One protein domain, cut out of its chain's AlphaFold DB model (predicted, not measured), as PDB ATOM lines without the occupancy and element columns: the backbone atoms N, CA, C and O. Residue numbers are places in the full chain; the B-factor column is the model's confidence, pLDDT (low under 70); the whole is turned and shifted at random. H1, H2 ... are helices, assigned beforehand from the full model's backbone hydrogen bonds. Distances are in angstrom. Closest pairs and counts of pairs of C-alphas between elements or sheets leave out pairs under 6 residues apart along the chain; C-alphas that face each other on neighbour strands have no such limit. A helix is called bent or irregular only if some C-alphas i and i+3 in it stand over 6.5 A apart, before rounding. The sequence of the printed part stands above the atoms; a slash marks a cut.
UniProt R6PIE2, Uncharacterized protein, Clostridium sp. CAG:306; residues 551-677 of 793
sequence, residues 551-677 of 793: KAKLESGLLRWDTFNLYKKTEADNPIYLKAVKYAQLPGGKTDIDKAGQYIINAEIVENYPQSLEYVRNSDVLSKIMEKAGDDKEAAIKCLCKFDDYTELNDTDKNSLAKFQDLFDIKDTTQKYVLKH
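AT A GLANCE: This is residues 551 to 677 of the 793 residues of an uncharacterized protein of Clostridium sp. CAG:306 (UniProt R6PIE2). Two groups of helices meet in the middle of the domain, where H3 and H6 cross: H1 and H2 pack on H3 on one side, and H5, H8 and H9 pack on H6 on the other. The small helices H4 and H7 sit at corners before H5 and H8. The printed part has 127 residues with nine named helices, H1 to H9 in order, and no named strand: all helix, the packing part aligned, part crossed. It is compact, with a radius of gyration of the C-alphas of 14.5 A and spans of 39 by 31 by 28 A.

IN THESE COORDINATES: H1, residues 551 to 570, begins at C-alpha 551 (7.360, 34.973, -5.203) and is 28.3 A long. H2 is 575 to 583, H3 593 to 607, 20.8 A, H4 611 to 614, H5 619 to 629, 15.2 A, and H6 633 to 647, 20.8 A. H7 is 651 to 654, H8 657 to 663, irregular with C-alphas 659 and 662 7.4 A apart, and H9 669 to 677, ending at C-alpha 677 (-7.323, 30.682, -22.425).

HOW THE PARTS SIT: With residues 557 to 564 alone, H1 touches H3, about perpendicular at 82 degrees; their closest C-alphas, Arg 560 and Gly 597, are 4.1 A apart. H2 and H3 form a hairpin, closest at C-alphas 580 and 596, 4.6 A. The hub H6 touches H3 at a steep tilt of 56 degrees, closest at C-alphas 602 and 637, 5.4 A. H1, H2, H3, H5, H6 and H9 have every O i to N i+4 pair within hydrogen-bond range; H8 has 1 of 3, and 2 of 4 O i to N i+3 pairs.

THE WHOLE: The farthest C-alphas, of Asp 573 and Ser 656, are 41.2 A apart. The printed part has no cut, no link is long, and no printed residue is under 70 in pLDDT.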
ATOM      1  N   LYS A 551       8.323  35.114  -6.308       81.44
ATOM      2  CA  LYS A 551       7.360  34.973  -5.203       81.44
ATOM      3  C   LYS A 551       6.415  33.794  -5.414       81.44
ATOM      4  O   LYS A 551       6.294  32.956  -4.528       81.44
ATOM      5  N   ALA A 552       5.843  33.678  -6.615       80.25
ATOM      6  CA  ALA A 552       4.908  32.609  -6.956       80.25
ATOM      7  C   ALA A 552       5.524  31.218  -6.741       80.25
ATOM      8  O   ALA A 552       4.926  30.362  -6.094       80.25
ATOM      9  N   LYS A 553       6.759  31.009  -7.216       86.25
ATOM     10  CA  LYS A 553       7.447  29.722  -7.060       86.25
ATOM     11  C   LYS A 553       7.813  29.414  -5.606       86.25
ATOM     12  O   LYS A 553       7.705  28.267  -5.179       86.25
ATOM     13  N   LEU A 554       8.231  30.423  -4.842       88.75
ATOM     14  CA  LEU A 554       8.535  30.277  -3.418       88.75
ATOM     15  C   LEU A 554       7.289  29.890  -2.604       88.75
ATOM     16  O   LEU A 554       7.331  28.935  -1.829       88.75
ATOM     17  N   GLU A 555       6.189  30.615  -2.806       85.06
ATOM     18  CA  GLU A 555       4.895  30.390  -2.152       85.06
ATOM     19  C   GLU A 555       4.356  28.987  -2.423       85.06
ATOM     20  O   GLU A 555       4.072  28.235  -1.484       85.06
ATOM     21  N   SER A 556       4.259  28.623  -3.705       86.81
ATOM     22  CA  SER A 556       3.804  27.301  -4.125       86.81
ATOM     23  C   SER A 556       4.707  26.201  -3.582       86.81
ATOM     24  O   SER A 556       4.203  25.238  -3.007       86.81
ATOM     25  N   GLY A 557       6.031  26.347  -3.700       90.81
ATOM     26  CA  GLY A 557       6.985  25.331  -3.254       90.81
ATOM     27  C   GLY A 557       6.901  25.052  -1.751       90.81
ATOM     28  O   GLY A 557       6.854  23.893  -1.335       90.81
ATOM     29  N   LEU A 558       6.802  26.100  -0.923       91.00
ATOM     30  CA  LEU A 558       6.625  25.949   0.527       91.00
ATOM     31  C   LEU A 558       5.281  25.291   0.871       91.00
ATOM     32  O   LEU A 558       5.237  24.373   1.691       91.00
ATOM     33  N   LEU A 559       4.194  25.713   0.219       88.69
ATOM     34  CA  LEU A 559       2.859  25.151   0.431       88.69
ATOM     35  C   LEU A 559       2.775  23.668   0.033       88.69
ATOM     36  O   LEU A 559       2.178  22.858   0.754       88.69
ATOM     37  N   ARG A 560       3.368  23.300  -1.105       92.50
ATOM     38  CA  ARG A 560       3.433  21.924  -1.617       92.50
ATOM     39  C   ARG A 560       4.239  21.031  -0.702       92.50
ATOM     40  O   ARG A 560       3.771  19.950  -0.348       92.50
ATOM     41  N   TRP A 561       5.411  21.498  -0.284       94.12
ATOM     42  CA  TRP A 561       6.271  20.759   0.626       94.12
ATOM     43  C   TRP A 561       5.606  20.539   1.995       94.12
ATOM     44  O   TRP A 561       5.573  19.404   2.478       94.12
ATOM     45  N   ASP A 562       4.995  21.573   2.588       90.69
ATOM     46  CA  ASP A 562       4.244  21.447   3.850       90.69
ATOM     47  C   ASP A 562       3.056  20.484   3.695       90.69
ATOM     48  O   ASP A 562       2.871  19.571   4.503       90.69
ATOM     49  N   THR A 563       2.290  20.610   2.606       90.75
ATOM     50  CA  THR A 563       1.156  19.719   2.317       90.75
ATOM     51  C   THR A 563       1.597  18.266   2.155       90.75
ATOM     52  O   THR A 563       0.998  17.374   2.757       90.75
ATOM     53  N   PHE A 564       2.656  18.007   1.388       94.44
ATOM     54  CA  PHE A 564       3.184  16.659   1.214       94.44
ATOM     55  C   PHE A 564       3.610  16.048   2.553       94.44
ATOM     56  O   PHE A 564       3.244  14.913   2.860       94.44
ATOM     57  N   ASN A 565       4.335  16.805   3.380       91.12
ATOM     58  CA  ASN A 565       4.791  16.323   4.680       91.12
ATOM     59  C   ASN A 565       3.644  16.107   5.669       91.12
ATOM     60  O   ASN A 565       3.685  15.141   6.432       91.12
ATOM     61  N   LEU A 566       2.602  16.942   5.634       88.69
ATOM     62  CA  LEU A 566       1.386  16.722   6.414       88.69
ATOM     63  C   LEU A 566       0.766  15.361   6.078       88.69
ATOM     64  O   LEU A 566       0.503  14.569   6.986       88.69
ATOM     65  N   TYR A 567       0.584  15.060   4.790       90.81
ATOM     66  CA  TYR A 567       0.040  13.775   4.347       90.81
ATOM     67  C   TYR A 567       0.963  12.611   4.704       90.81
ATOM     68  O   TYR A 567       0.510  11.633   5.291       90.81
ATOM     69  N   LYS A 568       2.269  12.741   4.456       92.31
ATOM     70  CA  LYS A 568       3.260  11.722   4.815       92.31
ATOM     71  C   LYS A 568       3.231  11.374   6.307       92.31
ATOM     72  O   LYS A 568       3.377  10.206   6.655       92.31
ATOM     73  N   LYS A 569       3.055  12.367   7.187       88.44
ATOM     74  CA  LYS A 569       3.055  12.177   8.647       88.44
ATOM     75  C   LYS A 569       1.711  11.699   9.200       88.44
ATOM     76  O   LYS A 569       1.696  10.953  10.173       88.44
ATOM     77  N   THR A 570       0.593  12.160   8.637       85.25
ATOM     78  CA  THR A 570      -0.736  11.993   9.263       85.25
ATOM     79  C   THR A 570      -1.717  11.138   8.465       85.25
ATOM     80  O   THR A 570      -2.679  10.636   9.042       85.25
ATOM     81  N   GLU A 571      -1.485  10.950   7.165       84.56
ATOM     82  CA  GLU A 571      -2.416  10.317   6.227       84.56
ATOM     83  C   GLU A 571      -1.684   9.494   5.142       84.56
ATOM     84  O   GLU A 571      -2.053   9.528   3.969       84.56
ATOM     85  N   ALA A 572      -0.645   8.740   5.519       87.94
ATOM     86  CA  ALA A 572       0.206   8.005   4.572       87.94
ATOM     87  C   ALA A 572      -0.549   6.958   3.722       87.94
ATOM     88  O   ALA A 572      -0.145   6.673   2.597       87.94
ATOM     89  N   ASP A 573      -1.668   6.430   4.224       87.62
ATOM     90  CA  ASP A 573      -2.520   5.468   3.507       87.62
ATOM     91  C   ASP A 573      -3.618   6.140   2.660       87.62
ATOM     92  O   ASP A 573      -4.460   5.466   2.061       87.62
ATOM     93  N   ASN A 574      -3.669   7.476   2.618       87.50
ATOM     94  CA  ASN A 574      -4.678   8.193   1.846       87.50
ATOM     95  C   ASN A 574      -4.473   7.943   0.333       87.50
ATOM     96  O   ASN A 574      -3.368   8.162  -0.175       87.50
ATOM     97  N   PRO A 575      -5.519   7.544  -0.423       89.19
ATOM     98  CA  PRO A 575      -5.413   7.304  -1.863       89.19
ATOM     99  C   PRO A 575      -4.835   8.481  -2.657       89.19
ATOM    100  O   PRO A 575      -4.122   8.256  -3.634       89.19
ATOM    101  N   ILE A 576      -5.106   9.721  -2.237       91.50
ATOM    102  CA  ILE A 576      -4.555  10.930  -2.865       91.50
ATOM    103  C   ILE A 576      -3.031  10.950  -2.724       91.50
ATOM    104  O   ILE A 576      -2.329  11.163  -3.710       91.50
ATOM    105  N   TYR A 577      -2.513  10.669  -1.526       94.19
ATOM    106  CA  TYR A 577      -1.074  10.641  -1.264       94.19
ATOM    107  C   TYR A 577      -0.374   9.544  -2.070       94.19
ATOM    108  O   TYR A 577       0.635   9.802  -2.722       94.19
ATOM    109  N   LEU A 578      -0.945   8.337  -2.111       93.88
ATOM    110  CA  LEU A 578      -0.384   7.227  -2.887       93.88
ATOM    111  C   LEU A 578      -0.340   7.538  -4.391       93.88
ATOM    112  O   LEU A 578       0.657   7.256  -5.061       93.88
ATOM    113  N   LYS A 579      -1.398   8.159  -4.930       95.25
ATOM    114  CA  LYS A 579      -1.420   8.622  -6.323       95.25
ATOM    115  C   LYS A 579      -0.398   9.726  -6.579       95.25
ATOM    116  O   LYS A 579       0.283   9.670  -7.598       95.25
ATOM    117  N   ALA A 580      -0.250  10.674  -5.656       95.81
ATOM    118  CA  ALA A 580       0.719  11.758  -5.759       95.81
ATOM    119  C   ALA A 580       2.163  11.242  -5.806       95.81
ATOM    120  O   ALA A 580       2.937  11.642  -6.674       95.81
ATOM    121  N   VAL A 581       2.511  10.298  -4.925       95.00
ATOM    122  CA  VAL A 581       3.830   9.645  -4.905       95.00
ATOM    123  C   VAL A 581       4.110   8.944  -6.233       95.00
ATOM    124  O   VAL A 581       5.199   9.095  -6.785       95.00
ATOM    125  N   LYS A 582       3.115   8.229  -6.775       94.19
ATOM    126  CA  LYS A 582       3.224   7.549  -8.072       94.19
ATOM    127  C   LYS A 582       3.357   8.537  -9.236       94.19
ATOM    128  O   LYS A 582       4.146   8.298 -10.143       94.19
ATOM    129  N   TYR A 583       2.588   9.626  -9.220       93.75
ATOM    130  CA  TYR A 583       2.639  10.685 -10.232       93.75
ATOM    131  C   TYR A 583       4.011  11.367 -10.273       93.75
ATOM    132  O   TYR A 583       4.529  11.662 -11.346       93.75
ATOM    133  N   ALA A 584       4.614  11.571  -9.104       94.81
ATOM    134  CA  ALA A 584       5.873  12.280  -8.940       94.81
ATOM    135  C   ALA A 584       7.107  11.362  -8.860       94.81
ATOM    136  O   ALA A 584       8.175  11.786  -8.410       94.81
ATOM    137  N   GLN A 585       6.988  10.094  -9.256       94.62
ATOM    138  CA  GLN A 585       8.104   9.154  -9.201       94.62
ATOM    139  C   GLN A 585       9.152   9.489 -10.274       94.62
ATOM    140  O   GLN A 585       8.859   9.517 -11.468       94.62
ATOM    141  N   LEU A 586      10.393   9.715  -9.849       91.81
ATOM    142  CA  LEU A 586      11.542   9.938 -10.721       91.81
ATOM    143  C   LEU A 586      12.193   8.607 -11.143       91.81
ATOM    144  O   LEU A 586      12.049   7.591 -10.444       91.81
ATOM    145  N   PRO A 587      12.978   8.599 -12.241       84.88
ATOM    146  CA  PRO A 587      13.839   7.469 -12.578       84.88
ATOM    147  C   PRO A 587      14.737   7.103 -11.384       84.88
ATOM    148  O   PRO A 587      15.417   7.960 -10.825       84.88
ATOM    149  N   GLY A 588      14.710   5.837 -10.958       79.38
ATOM    150  CA  GLY A 588      15.429   5.367  -9.763       79.38
ATOM    151  C   GLY A 588      14.606   5.336  -8.468       79.38
ATOM    152  O   GLY A 588      15.155   5.062  -7.406       79.38
ATOM    153  N   GLY A 589      13.295   5.595  -8.530       83.69
ATOM    154  CA  GLY A 589      12.371   5.327  -7.422       83.69
ATOM    155  C   GLY A 589      12.297   6.414  -6.346       83.69
ATOM    156  O   GLY A 589      11.491   6.284  -5.428       83.69
ATOM    157  N   LYS A 590      13.056   7.512  -6.456       90.19
ATOM    158  CA  LYS A 590      12.853   8.701  -5.608       90.19
ATOM    159  C   LYS A 590      11.577   9.447  -6.008       90.19
ATOM    160  O   LYS A 590      11.212   9.462  -7.179       90.19
ATOM    161  N   THR A 591      10.927  10.093  -5.047       91.50
ATOM    162  CA  THR A 591       9.739  10.925  -5.283       91.50
ATOM    163  C   THR A 591      10.132  12.396  -5.328       91.50
ATOM    164  O   THR A 591      10.818  12.879  -4.427       91.50
ATOM    165  N   ASP A 592       9.682  13.105  -6.357       94.00
ATOM    166  CA  ASP A 592       9.732  14.563  -6.426       94.00
ATOM    167  C   ASP A 592       8.666  15.150  -5.484       94.00
ATOM    168  O   ASP A 592       7.464  15.082  -5.744       94.00
ATOM    169  N   ILE A 593       9.109  15.670  -4.337       94.00
ATOM    170  CA  ILE A 593       8.214  16.155  -3.278       94.00
ATOM    171  C   ILE A 593       7.376  17.345  -3.753       94.00
ATOM    172  O   ILE A 593       6.209  17.445  -3.374       94.00
ATOM    173  N   ASP A 594       7.937  18.218  -4.591       92.25
ATOM    174  CA  ASP A 594       7.228  19.400  -5.077       92.25
ATOM    175  C   ASP A 594       6.065  18.989  -5.988       92.25
ATOM    176  O   ASP A 594       4.913  19.337  -5.726       92.25
ATOM    177  N   LYS A 595       6.328  18.114  -6.970       94.69
ATOM    178  CA  LYS A 595       5.283  17.563  -7.854       94.69
ATOM    179  C   LYS A 595       4.240  16.736  -7.110       94.69
ATOM    180  O   LYS A 595       3.059  16.773  -7.454       94.69
ATOM    181  N   ALA A 596       4.652  15.981  -6.092       96.31
ATOM    182  CA  ALA A 596       3.715  15.228  -5.266       96.31
ATOM    183  C   ALA A 596       2.812  16.180  -4.465       96.31
ATOM    184  O   ALA A 596       1.595  16.012  -4.454       96.31
ATOM    185  N   GLY A 597       3.386  17.210  -3.840       95.94
ATOM    186  CA  GLY A 597       2.629  18.241  -3.132       95.94
ATOM    187  C   GLY A 597       1.664  18.996  -4.047       95.94
ATOM    188  O   GLY A 597       0.508  19.195  -3.679       95.94
ATOM    189  N   GLN A 598       2.102  19.344  -5.262       95.94
ATOM    190  CA  GLN A 598       1.273  19.971  -6.298       95.94
ATOM    191  C   GLN A 598       0.057  19.103  -6.634       95.94
ATOM    192  O   GLN A 598      -1.077  19.581  -6.624       95.94
ATOM    193  N   TYR A 599       0.284  17.806  -6.864       97.25
ATOM    194  CA  TYR A 599      -0.788  16.854  -7.139       97.25
ATOM    195  C   TYR A 599      -1.795  16.784  -5.986       97.25
ATOM    196  O   TYR A 599      -2.996  16.811  -6.233       97.25
ATOM    197  N   ILE A 600      -1.327  16.709  -4.733       95.56
ATOM    198  CA  ILE A 600      -2.208  16.626  -3.559       95.56
ATOM    199  C   ILE A 600      -3.108  17.862  -3.474       95.56
ATOM    200  O   ILE A 600      -4.320  17.720  -3.346       95.56
ATOM    201  N   ILE A 601      -2.539  19.065  -3.595       93.50
ATOM    202  CA  ILE A 601      -3.309  20.318  -3.542       93.50
ATOM    203  C   ILE A 601      -4.354  20.356  -4.663       93.50
ATOM    204  O   ILE A 601      -5.523  20.658  -4.416       93.50
ATOM    205  N   ASN A 602      -3.966  20.003  -5.889       95.38
ATOM    206  CA  ASN A 602      -4.887  20.005  -7.023       95.38
ATOM    207  C   ASN A 602      -5.961  18.915  -6.910       95.38
ATOM    208  O   ASN A 602      -7.110  19.151  -7.286       95.38
ATOM    209  N   ALA A 603      -5.646  17.762  -6.317       94.38
ATOM    210  CA  ALA A 603      -6.636  16.752  -5.959       94.38
ATOM    211  C   ALA A 603      -7.648  17.291  -4.938       94.38
ATOM    212  O   ALA A 603      -8.850  17.143  -5.148       94.38
ATOM    213  N   GLU A 604      -7.197  17.992  -3.895       90.00
ATOM    214  CA  GLU A 604      -8.094  18.636  -2.927       90.00
ATOM    215  C   GLU A 604      -8.990  19.694  -3.586       90.00
ATOM    216  O   GLU A 604     -10.177  19.787  -3.269       90.00
ATOM    217  N   ILE A 605      -8.457  20.488  -4.519       90.94
ATOM    218  CA  ILE A 605      -9.228  21.487  -5.272       90.94
ATOM    219  C   ILE A 605     -10.318  20.817  -6.119       90.94
ATOM    220  O   ILE A 605     -11.471  21.257  -6.094       90.94
ATOM    221  N   VAL A 606      -9.979  19.748  -6.841       92.56
ATOM    222  CA  VAL A 606     -10.915  19.020  -7.712       92.56
ATOM    223  C   VAL A 606     -11.966  18.262  -6.902       92.56
ATOM    224  O   VAL A 606     -13.145  18.261  -7.259       92.56
ATOM    225  N   GLU A 607     -11.588  17.642  -5.785       88.00
ATOM    226  CA  GLU A 607     -12.530  16.925  -4.919       88.00
ATOM    227  C   GLU A 607     -13.530  17.850  -4.226       88.00
ATOM    228  O   GLU A 607     -14.676  17.452  -4.009       88.00
ATOM    229  N   ASN A 608     -13.119  19.083  -3.923       84.31
ATOM    230  CA  ASN A 608     -13.971  20.100  -3.314       84.31
ATOM    231  C   ASN A 608     -14.698  20.988  -4.340       84.31
ATOM    232  O   ASN A 608     -15.298  21.989  -3.954       84.31
ATOM    233  N   TYR A 609     -14.660  20.679  -5.639       87.25
ATOM    234  CA  TYR A 609     -15.418  21.430  -6.644       87.25
ATOM    235  C   TYR A 609     -16.936  21.172  -6.505       87.25
ATOM    236  O   TYR A 609     -17.337  20.017  -6.342       87.25
ATOM    237  N   PRO A 610     -17.815  22.198  -6.603       87.19
ATOM    238  CA  PRO A 610     -17.556  23.591  -6.991       87.19
ATOM    239  C   PRO A 610     -17.186  24.542  -5.842       87.19
ATOM    240  O   PRO A 610     -16.913  25.711  -6.099       87.19
ATOM    241  N   GLN A 611     -17.170  24.092  -4.584       80.94
ATOM    242  CA  GLN A 611     -16.831  24.947  -3.436       80.94
ATOM    243  C   GLN A 611     -15.408  25.515  -3.534       80.94
ATOM    244  O   GLN A 611     -15.152  26.617  -3.050       80.94
ATOM    245  N   SER A 612     -14.502  24.803  -4.203       84.38
ATOM    246  CA  SER A 612     -13.134  25.256  -4.449       84.38
ATOM    247  C   SER A 612     -13.018  26.533  -5.280       84.38
ATOM    248  O   SER A 612     -12.051  27.272  -5.108       84.38
ATOM    249  N   LEU A 613     -14.034  26.877  -6.081       84.56
ATOM    250  CA  LEU A 613     -14.083  28.141  -6.826       84.56
ATOM    251  C   LEU A 613     -14.027  29.383  -5.929       84.56
ATOM    252  O   LEU A 613     -13.671  30.456  -6.407       84.56
ATOM    253  N   GLU A 614     -14.373  29.253  -4.646       77.00
ATOM    254  CA  GLU A 614     -14.386  30.378  -3.709       77.00
ATOM    255  C   GLU A 614     -12.989  30.800  -3.225       77.00
ATOM    256  O   GLU A 614     -12.869  31.890  -2.669       77.00
ATOM    257  N   TYR A 615     -11.955  29.966  -3.397       73.25
ATOM    258  CA  TYR A 615     -10.623  30.227  -2.830       73.25
ATOM    259  C   TYR A 615      -9.441  29.986  -3.776       73.25
ATOM    260  O   TYR A 615      -8.309  30.262  -3.389       73.25
ATOM    261  N   VAL A 616      -9.649  29.486  -4.997       80.62
ATOM    262  CA  VAL A 616      -8.564  29.371  -5.990       80.62
ATOM    263  C   VAL A 616      -8.290  30.707  -6.686       80.62
ATOM    264  O   VAL A 616      -9.218  31.468  -6.955       80.62
ATOM    265  N   ARG A 617      -7.023  30.974  -7.042       77.12
ATOM    266  CA  ARG A 617      -6.622  32.231  -7.711       77.12
ATOM    267  C   ARG A 617      -7.296  32.414  -9.079       77.12
ATOM    268  O   ARG A 617      -7.717  33.511  -9.417       77.12
ATOM    269  N   ASN A 618      -7.424  31.331  -9.849       83.50
ATOM    270  CA  ASN A 618      -7.933  31.340 -11.224       83.50
ATOM    271  C   ASN A 618      -9.232  30.521 -11.340       83.50
ATOM    272  O   ASN A 618      -9.265  29.465 -11.976       83.50
ATOM    273  N   SER A 619     -10.305  30.988 -10.696       87.00
ATOM    274  CA  SER A 619     -11.604  30.292 -10.641       87.00
ATOM    275  C   SER A 619     -12.228  30.052 -12.021       87.00
ATOM    276  O   SER A 619     -12.800  28.986 -12.262       87.00
ATOM    277  N   ASP A 620     -12.053  30.981 -12.960       85.75
ATOM    278  CA  ASP A 620     -12.515  30.823 -14.345       85.75
ATOM    279  C   ASP A 620     -11.788  29.682 -15.068       85.75
ATOM    280  O   ASP A 620     -12.398  28.926 -15.829       85.75
ATOM    281  N   VAL A 621     -10.485  29.525 -14.813       89.56
ATOM    282  CA  VAL A 621      -9.676  28.438 -15.382       89.56
ATOM    283  C   VAL A 621     -10.090  27.106 -14.776       89.56
ATOM    284  O   VAL A 621     -10.334  26.160 -15.521       89.56
ATOM    285  N   LEU A 622     -10.258  27.046 -13.450       91.62
ATOM    286  CA  LEU A 622     -10.749  25.845 -12.774       91.62
ATOM    287  C   LEU A 622     -12.121  25.422 -13.314       91.62
ATOM    288  O   LEU A 622     -12.305  24.257 -13.653       91.62
ATOM    289  N   SER A 623     -13.062  26.361 -13.448       90.81
ATOM    290  CA  SER A 623     -14.403  26.084 -13.985       90.81
ATOM    291  C   SER A 623     -14.329  25.454 -15.375       90.81
ATOM    292  O   SER A 623     -14.982  24.445 -15.633       90.81
ATOM    293  N   LYS A 624     -13.481  26.001 -16.255       88.12
ATOM    294  CA  LYS A 624     -13.278  25.475 -17.611       88.12
ATOM    295  C   LYS A 624     -12.610  24.104 -17.614       88.12
ATOM    296  O   LYS A 624     -13.021  23.245 -18.388       88.12
ATOM    297  N   ILE A 625     -11.602  23.886 -16.768       92.88
ATOM    298  CA  ILE A 625     -10.947  22.578 -16.639       92.88
ATOM    299  C   ILE A 625     -11.973  21.531 -16.208       92.88
ATOM    300  O   ILE A 625     -12.069  20.485 -16.843       92.88
ATOM    301  N   MET A 626     -12.780  21.832 -15.189       93.62
ATOM    302  CA  MET A 626     -13.813  20.921 -14.696       93.62
ATOM    303  C   MET A 626     -14.915  20.671 -15.733       93.62
ATOM    304  O   MET A 626     -15.334  19.532 -15.909       93.62
ATOM    305  N   GLU A 627     -15.348  21.699 -16.472       90.38
ATOM    306  CA  GLU A 627     -16.321  21.552 -17.566       90.38
ATOM    307  C   GLU A 627     -15.802  20.617 -18.671       90.38
ATOM    308  O   GLU A 627     -16.547  19.772 -19.164       90.38
ATOM    309  N   LYS A 628     -14.530  20.758 -19.071       88.88
ATOM    310  CA  LYS A 628     -13.948  19.983 -20.180       88.88
ATOM    311  C   LYS A 628     -13.497  18.585 -19.787       88.88
ATOM    312  O   LYS A 628     -13.614  17.677 -20.605       88.88
ATOM    313  N   ALA A 629     -13.020  18.403 -18.560       89.62
ATOM    314  CA  ALA A 629     -12.655  17.091 -18.046       89.62
ATOM    315  C   ALA A 629     -13.889  16.216 -17.749       89.62
ATOM    316  O   ALA A 629     -13.792  14.989 -17.776       89.62
ATOM    317  N   GLY A 630     -15.052  16.828 -17.492       86.62
ATOM    318  CA  GLY A 630     -16.275  16.104 -17.152       86.62
ATOM    319  C   GLY A 630     -16.089  15.283 -15.875       86.62
ATOM    320  O   GLY A 630     -15.681  15.811 -14.842       86.62
ATOM    321  N   ASP A 631     -16.362  13.979 -15.951       86.81
ATOM    322  CA  ASP A 631     -16.202  13.059 -14.817       86.81
ATOM    323  C   ASP A 631     -14.744  12.592 -14.602       86.81
ATOM    324  O   ASP A 631     -14.439  11.979 -13.572       86.81
ATOM    325  N   ASP A 632     -13.822  12.888 -15.529       90.69
ATOM    326  CA  ASP A 632     -12.408  12.514 -15.407       90.69
ATOM    327  C   ASP A 632     -11.643  13.482 -14.493       90.69
ATOM    328  O   ASP A 632     -10.915  14.387 -14.914       90.69
ATOM    329  N   LYS A 633     -11.786  13.252 -13.186       91.06
ATOM    330  CA  LYS A 633     -11.057  14.001 -12.156       91.06
ATOM    331  C   LYS A 633      -9.540  13.889 -12.298       91.06
ATOM    332  O   LYS A 633      -8.836  14.825 -11.938       91.06
ATOM    333  N   GLU A 634      -9.019  12.775 -12.807       92.81
ATOM    334  CA  GLU A 634      -7.573  12.581 -12.949       92.81
ATOM    335  C   GLU A 634      -7.010  13.483 -14.056       92.81
ATOM    336  O   GLU A 634      -5.964  14.110 -13.870       92.81
ATOM    337  N   ALA A 635      -7.719  13.600 -15.183       90.19
ATOM    338  CA  ALA A 635      -7.381  14.549 -16.242       90.19
ATOM    339  C   ALA A 635      -7.456  16.001 -15.747       90.19
ATOM    340  O   ALA A 635      -6.551  16.790 -16.037       90.19
ATOM    341  N   ALA A 636      -8.474  16.345 -14.948       94.00
ATOM    342  CA  ALA A 636      -8.595  17.670 -14.340       94.00
ATOM    343  C   ALA A 636      -7.397  18.004 -13.433       94.00
ATOM    344  O   ALA A 636      -6.788  19.062 -13.593       94.00
ATOM    345  N   ILE A 637      -7.011  17.085 -12.536       95.62
ATOM    346  CA  ILE A 637      -5.866  17.260 -11.623       95.62
ATOM    347  C   ILE A 637      -4.572  17.474 -12.414       95.62
ATOM    348  O   ILE A 637      -3.852  18.440 -12.172       95.62
ATOM    349  N   LYS A 638      -4.285  16.615 -13.401       93.06
ATOM    350  CA  LYS A 638      -3.067  16.730 -14.222       93.06
ATOM    351  C   LYS A 638      -3.032  18.024 -15.033       93.06
ATOM    352  O   LYS A 638      -1.968  18.617 -15.190       93.06
ATOM    353  N   CYS A 639      -4.181  18.465 -15.543       93.69
ATOM    354  CA  CYS A 639      -4.278  19.724 -16.269       93.69
ATOM    355  C   CYS A 639      -4.049  20.936 -15.351       93.69
ATOM    356  O   CYS A 639      -3.398  21.889 -15.776       93.69
ATOM    357  N   LEU A 640      -4.533  20.893 -14.103       94.31
ATOM    358  CA  LEU A 640      -4.242  21.919 -13.098       94.31
ATOM    359  C   LEU A 640      -2.753  21.961 -12.746       94.31
ATOM    360  O   LEU A 640      -2.188  23.046 -12.750       94.31
ATOM    361  N   CYS A 641      -2.089  20.814 -12.561       94.50
ATOM    362  CA  CYS A 641      -0.639  20.793 -12.319       94.50
ATOM    363  C   CYS A 641       0.144  21.490 -13.449       94.50
ATOM    364  O   CYS A 641       1.012  22.311 -13.190       94.50
ATOM    365  N   LYS A 642      -0.212  21.242 -14.716       93.44
ATOM    366  CA  LYS A 642       0.413  21.937 -15.858       93.44
ATOM    367  C   LYS A 642       0.125  23.438 -15.881       93.44
ATOM    368  O   LYS A 642       0.960  24.231 -16.309       93.44
ATOM    369  N   PHE A 643      -1.079  23.832 -15.471       93.06
ATOM    370  CA  PHE A 643      -1.433  25.241 -15.362       93.06
ATOM    371  C   PHE A 643      -0.633  25.931 -14.253       93.06
ATOM    372  O   PHE A 643      -0.109  27.020 -14.480       93.06
ATOM    373  N   ASP A 644      -0.458  25.275 -13.107       91.81
ATOM    374  CA  ASP A 644       0.399  25.763 -12.031       91.81
ATOM    375  C   ASP A 644       1.847  25.959 -12.514       91.81
ATOM    376  O   ASP A 644       2.418  27.029 -12.287       91.81
ATOM    377  N   ASP A 645       2.403  24.990 -13.257       91.44
ATOM    378  CA  ASP A 645       3.753  25.077 -13.843       91.44
ATOM    379  C   ASP A 645       3.915  26.336 -14.718       91.44
ATOM    380  O   ASP A 645       4.948  27.004 -14.674       91.44
ATOM    381  N   TYR A 646       2.878  26.709 -15.478       91.50
ATOM    382  CA  TYR A 646       2.847  27.966 -16.233       91.50
ATOM    383  C   TYR A 646       2.781  29.197 -15.314       91.50
ATOM    384  O   TYR A 646       3.496  30.179 -15.532       91.50
ATOM    385  N   THR A 647       1.940  29.173 -14.276       87.94
ATOM    386  CA  THR A 647       1.795  30.315 -13.356       87.94
ATOM    387  C   THR A 647       3.051  30.599 -12.526       87.94
ATOM    388  O   THR A 647       3.205  31.718 -12.035       87.94
ATOM    389  N   GLU A 648       3.974  29.647 -12.420       85.75
ATOM    390  CA  GLU A 648       5.238  29.768 -11.676       85.75
ATOM    391  C   GLU A 648       6.424  30.250 -12.510       85.75
ATOM    392  O   GLU A 648       7.493  30.569 -11.967       85.75
ATOM    393  N   LEU A 649       6.242  30.342 -13.827       85.94
ATOM    394  CA  LEU A 649       7.202  30.999 -14.698       85.94
ATOM    395  C   LEU A 649       7.356  32.469 -14.279       85.94
ATOM    396  O   LEU A 649       6.396  33.131 -13.870       85.94
ATOM    397  N   ASN A 650       8.580  32.990 -14.389       83.19
ATOM    398  CA  ASN A 650       8.802  34.425 -14.231       83.19
ATOM    399  C   ASN A 650       8.077  35.189 -15.359       83.19
ATOM    400  O   ASN A 650       7.751  34.611 -16.396       83.19
ATOM    401  N   ASP A 651       7.835  36.487 -15.176       81.94
ATOM    402  CA  ASP A 651       7.041  37.265 -16.139       81.94
ATOM    403  C   ASP A 651       7.648  37.277 -17.549       81.94
ATOM    404  O   ASP A 651       6.921  37.230 -18.540       81.94
ATOM    405  N   THR A 652       8.979  37.261 -17.653       82.69
ATOM    406  CA  THR A 652       9.683  37.172 -18.939       82.69
ATOM    407  C   THR A 652       9.343  35.871 -19.668       82.69
ATOM    408  O   THR A 652       8.997  35.897 -20.848       82.69
ATOM    409  N   ASP A 653       9.393  34.741 -18.965       87.50
ATOM    410  CA  ASP A 653       9.103  33.422 -19.521       87.50
ATOM    411  C   ASP A 653       7.599  33.249 -19.799       87.50
ATOM    412  O   ASP A 653       7.235  32.702 -20.836       87.50
ATOM    413  N   LYS A 654       6.702  33.788 -18.956       89.00
ATOM    414  CA  LYS A 654       5.245  33.810 -19.223       89.00
ATOM    415  C   LYS A 654       4.880  34.563 -20.496       89.00
ATOM    416  O   LYS A 654       3.868  34.255 -21.127       89.00
ATOM    417  N   ASN A 655       5.685  35.559 -20.849       90.12
ATOM    418  CA  ASN A 655       5.468  36.400 -22.013       90.12
ATOM    419  C   ASN A 655       6.166  35.869 -23.271       90.12
ATOM    420  O   ASN A 655       6.077  36.530 -24.299       90.12
ATOM    421  N   SER A 656       6.817  34.700 -23.239       90.62
ATOM    422  CA  SER A 656       7.366  34.043 -24.432       90.62
ATOM    423  C   SER A 656       6.668  32.715 -24.680       90.62
ATOM    424  O   SER A 656       6.755  31.784 -23.882       90.62
ATOM    425  N   LEU A 657       6.000  32.607 -25.824       92.69
ATOM    426  CA  LEU A 657       5.264  31.414 -26.216       92.69
ATOM    427  C   LEU A 657       6.167  30.176 -26.259       92.69
ATOM    428  O   LEU A 657       5.777  29.107 -25.784       92.69
ATOM    429  N   ALA A 658       7.403  30.337 -26.739       88.06
ATOM    430  CA  ALA A 658       8.396  29.264 -26.802       88.06
ATOM    431  C   ALA A 658       8.749  28.661 -25.428       88.06
ATOM    432  O   ALA A 658       9.262  27.547 -25.362       88.06
ATOM    433  N   LYS A 659       8.496  29.378 -24.326       90.75
ATOM    434  CA  LYS A 659       8.825  28.923 -22.969       90.75
ATOM    435  C   LYS A 659       7.751  28.055 -22.333       90.75
ATOM    436  O   LYS A 659       8.087  27.246 -21.475       90.75
ATOM    437  N   PHE A 660       6.488  28.217 -22.725       93.06
ATOM    438  CA  PHE A 660       5.380  27.551 -22.038       93.06
ATOM    439  C   PHE A 660       4.452  26.738 -22.936       93.06
ATOM    440  O   PHE A 660       3.708  25.912 -22.413       93.06
ATOM    441  N   GLN A 661       4.464  26.939 -24.258       91.50
ATOM    442  CA  GLN A 661       3.562  26.218 -25.162       91.50
ATOM    443  C   GLN A 661       3.679  24.697 -24.982       91.50
ATOM    444  O   GLN A 661       2.663  24.010 -24.897       91.50
ATOM    445  N   ASP A 662       4.911  24.198 -24.856       90.50
ATOM    446  CA  ASP A 662       5.216  22.766 -24.802       90.50
ATOM    447  C   ASP A 662       4.826  22.109 -23.456       90.50
ATOM    448  O   ASP A 662       4.869  20.886 -23.327       90.50
ATOM    449  N   LEU A 663       4.381  22.887 -22.457       91.75
ATOM    450  CA  LEU A 663       3.783  22.342 -21.228       91.75
ATOM    451  C   LEU A 663       2.438  21.648 -21.513       91.75
ATOM    452  O   LEU A 663       2.056  20.698 -20.817       91.75
ATOM    453  N   PHE A 664       1.719  22.093 -22.547       93.00
ATOM    454  CA  PHE A 664       0.360  21.656 -22.864       93.00
ATOM    455  C   PHE A 664       0.328  20.786 -24.122       93.00
ATOM    456  O   PHE A 664       0.858  21.151 -25.169       93.00
ATOM    457  N   ASP A 665      -0.358  19.644 -24.045       90.69
ATOM    458  CA  ASP A 665      -0.614  18.811 -25.218       90.69
ATOM    459  C   ASP A 665      -1.857  19.320 -25.955       90.69
ATOM    460  O   ASP A 665      -2.979  19.203 -25.468       90.69
ATOM    461  N   ILE A 666      -1.669  19.869 -27.156       87.31
ATOM    462  CA  ILE A 666      -2.765  20.376 -27.996       87.31
ATOM    463  C   ILE A 666      -3.705  19.277 -28.514       87.31
ATOM    464  O   ILE A 666      -4.776  19.598 -29.040       87.31
ATOM    465  N   LYS A 667      -3.315  17.998 -28.409       88.56
ATOM    466  CA  LYS A 667      -4.172  16.851 -28.747       88.56
ATOM    467  C   LYS A 667      -5.151  16.524 -27.621       88.56
ATOM    468  O   LYS A 667      -6.233  16.009 -27.894       88.56
ATOM    469  N   ASP A 668      -4.802  16.851 -26.378       89.56
ATOM    470  CA  ASP A 668      -5.697  16.743 -25.230       89.56
ATOM    471  C   ASP A 668      -6.689  17.914 -25.251       89.56
ATOM    472  O   ASP A 668      -6.314  19.087 -25.296       89.56
ATOM    473  N   THR A 669      -7.986  17.596 -25.240       86.12
ATOM    474  CA  THR A 669      -9.036  18.613 -25.377       86.12
ATOM    475  C   THR A 669      -9.013  19.601 -24.210       86.12
ATOM    476  O   THR A 669      -9.083  20.808 -24.436       86.12
ATOM    477  N   THR A 670      -8.870  19.119 -22.976       87.62
ATOM    478  CA  THR A 670      -8.858  19.949 -21.764       87.62
ATOM    479  C   THR A 670      -7.639  20.871 -21.760       87.62
ATOM    480  O   THR A 670      -7.782  22.084 -21.591       87.62
ATOM    481  N   GLN A 671      -6.453  20.333 -22.050       91.94
ATOM    482  CA  GLN A 671      -5.208  21.107 -22.087       91.94
ATOM    483  C   GLN A 671      -5.194  22.131 -23.228       91.94
ATOM    484  O   GLN A 671      -4.781  23.273 -23.020       91.94
ATOM    485  N   LYS A 672      -5.717  21.776 -24.409       91.06
ATOM    486  CA  LYS A 672      -5.898  22.705 -25.535       91.06
ATOM    487  C   LYS A 672      -6.746  23.917 -25.142       91.06
ATOM    488  O   LYS A 672      -6.414  25.044 -25.505       91.06
ATOM    489  N   TYR A 673      -7.828  23.713 -24.389       87.94
ATOM    490  CA  TYR A 673      -8.674  24.814 -23.911       87.94
ATOM    491  C   TYR A 673      -7.966  25.709 -22.890       87.94
ATOM    492  O   TYR A 673      -8.127  26.931 -22.948       87.94
ATOM    493  N   VAL A 674      -7.175  25.134 -21.983       90.50
ATOM    494  CA  VAL A 674      -6.375  25.917 -21.028       90.50
ATOM    495  C   VAL A 674      -5.325  26.746 -21.759       90.50
ATOM    496  O   VAL A 674      -5.254  27.955 -21.535       90.50
ATOM    497  N   LEU A 675      -4.588  26.148 -22.700       92.94
ATOM    498  CA  LEU A 675      -3.632  26.879 -23.529       92.94
ATOM    499  C   LEU A 675      -4.331  27.999 -24.308       92.94
ATOM    500  O   LEU A 675      -3.861  29.131 -24.291       92.94
ATOM    501  N   LYS A 676      -5.488  27.731 -24.926       92.88
ATOM    502  CA  LYS A 676      -6.298  28.769 -25.582       92.88
ATOM    503  C   LYS A 676      -6.603  29.933 -24.636       92.88
ATOM    504  O   LYS A 676      -6.425  31.087 -25.015       92.88
ATOM    505  N   HIS A 677      -7.023  29.644 -23.405       90.19
ATOM    506  CA  HIS A 677      -7.323  30.682 -22.425       90.19
ATOM    507  C   HIS A 677      -6.088  31.510 -22.050       90.19
ATOM    508  O   HIS A 677      -6.196  32.737 -22.034       90.19
TER     509      HIS A 677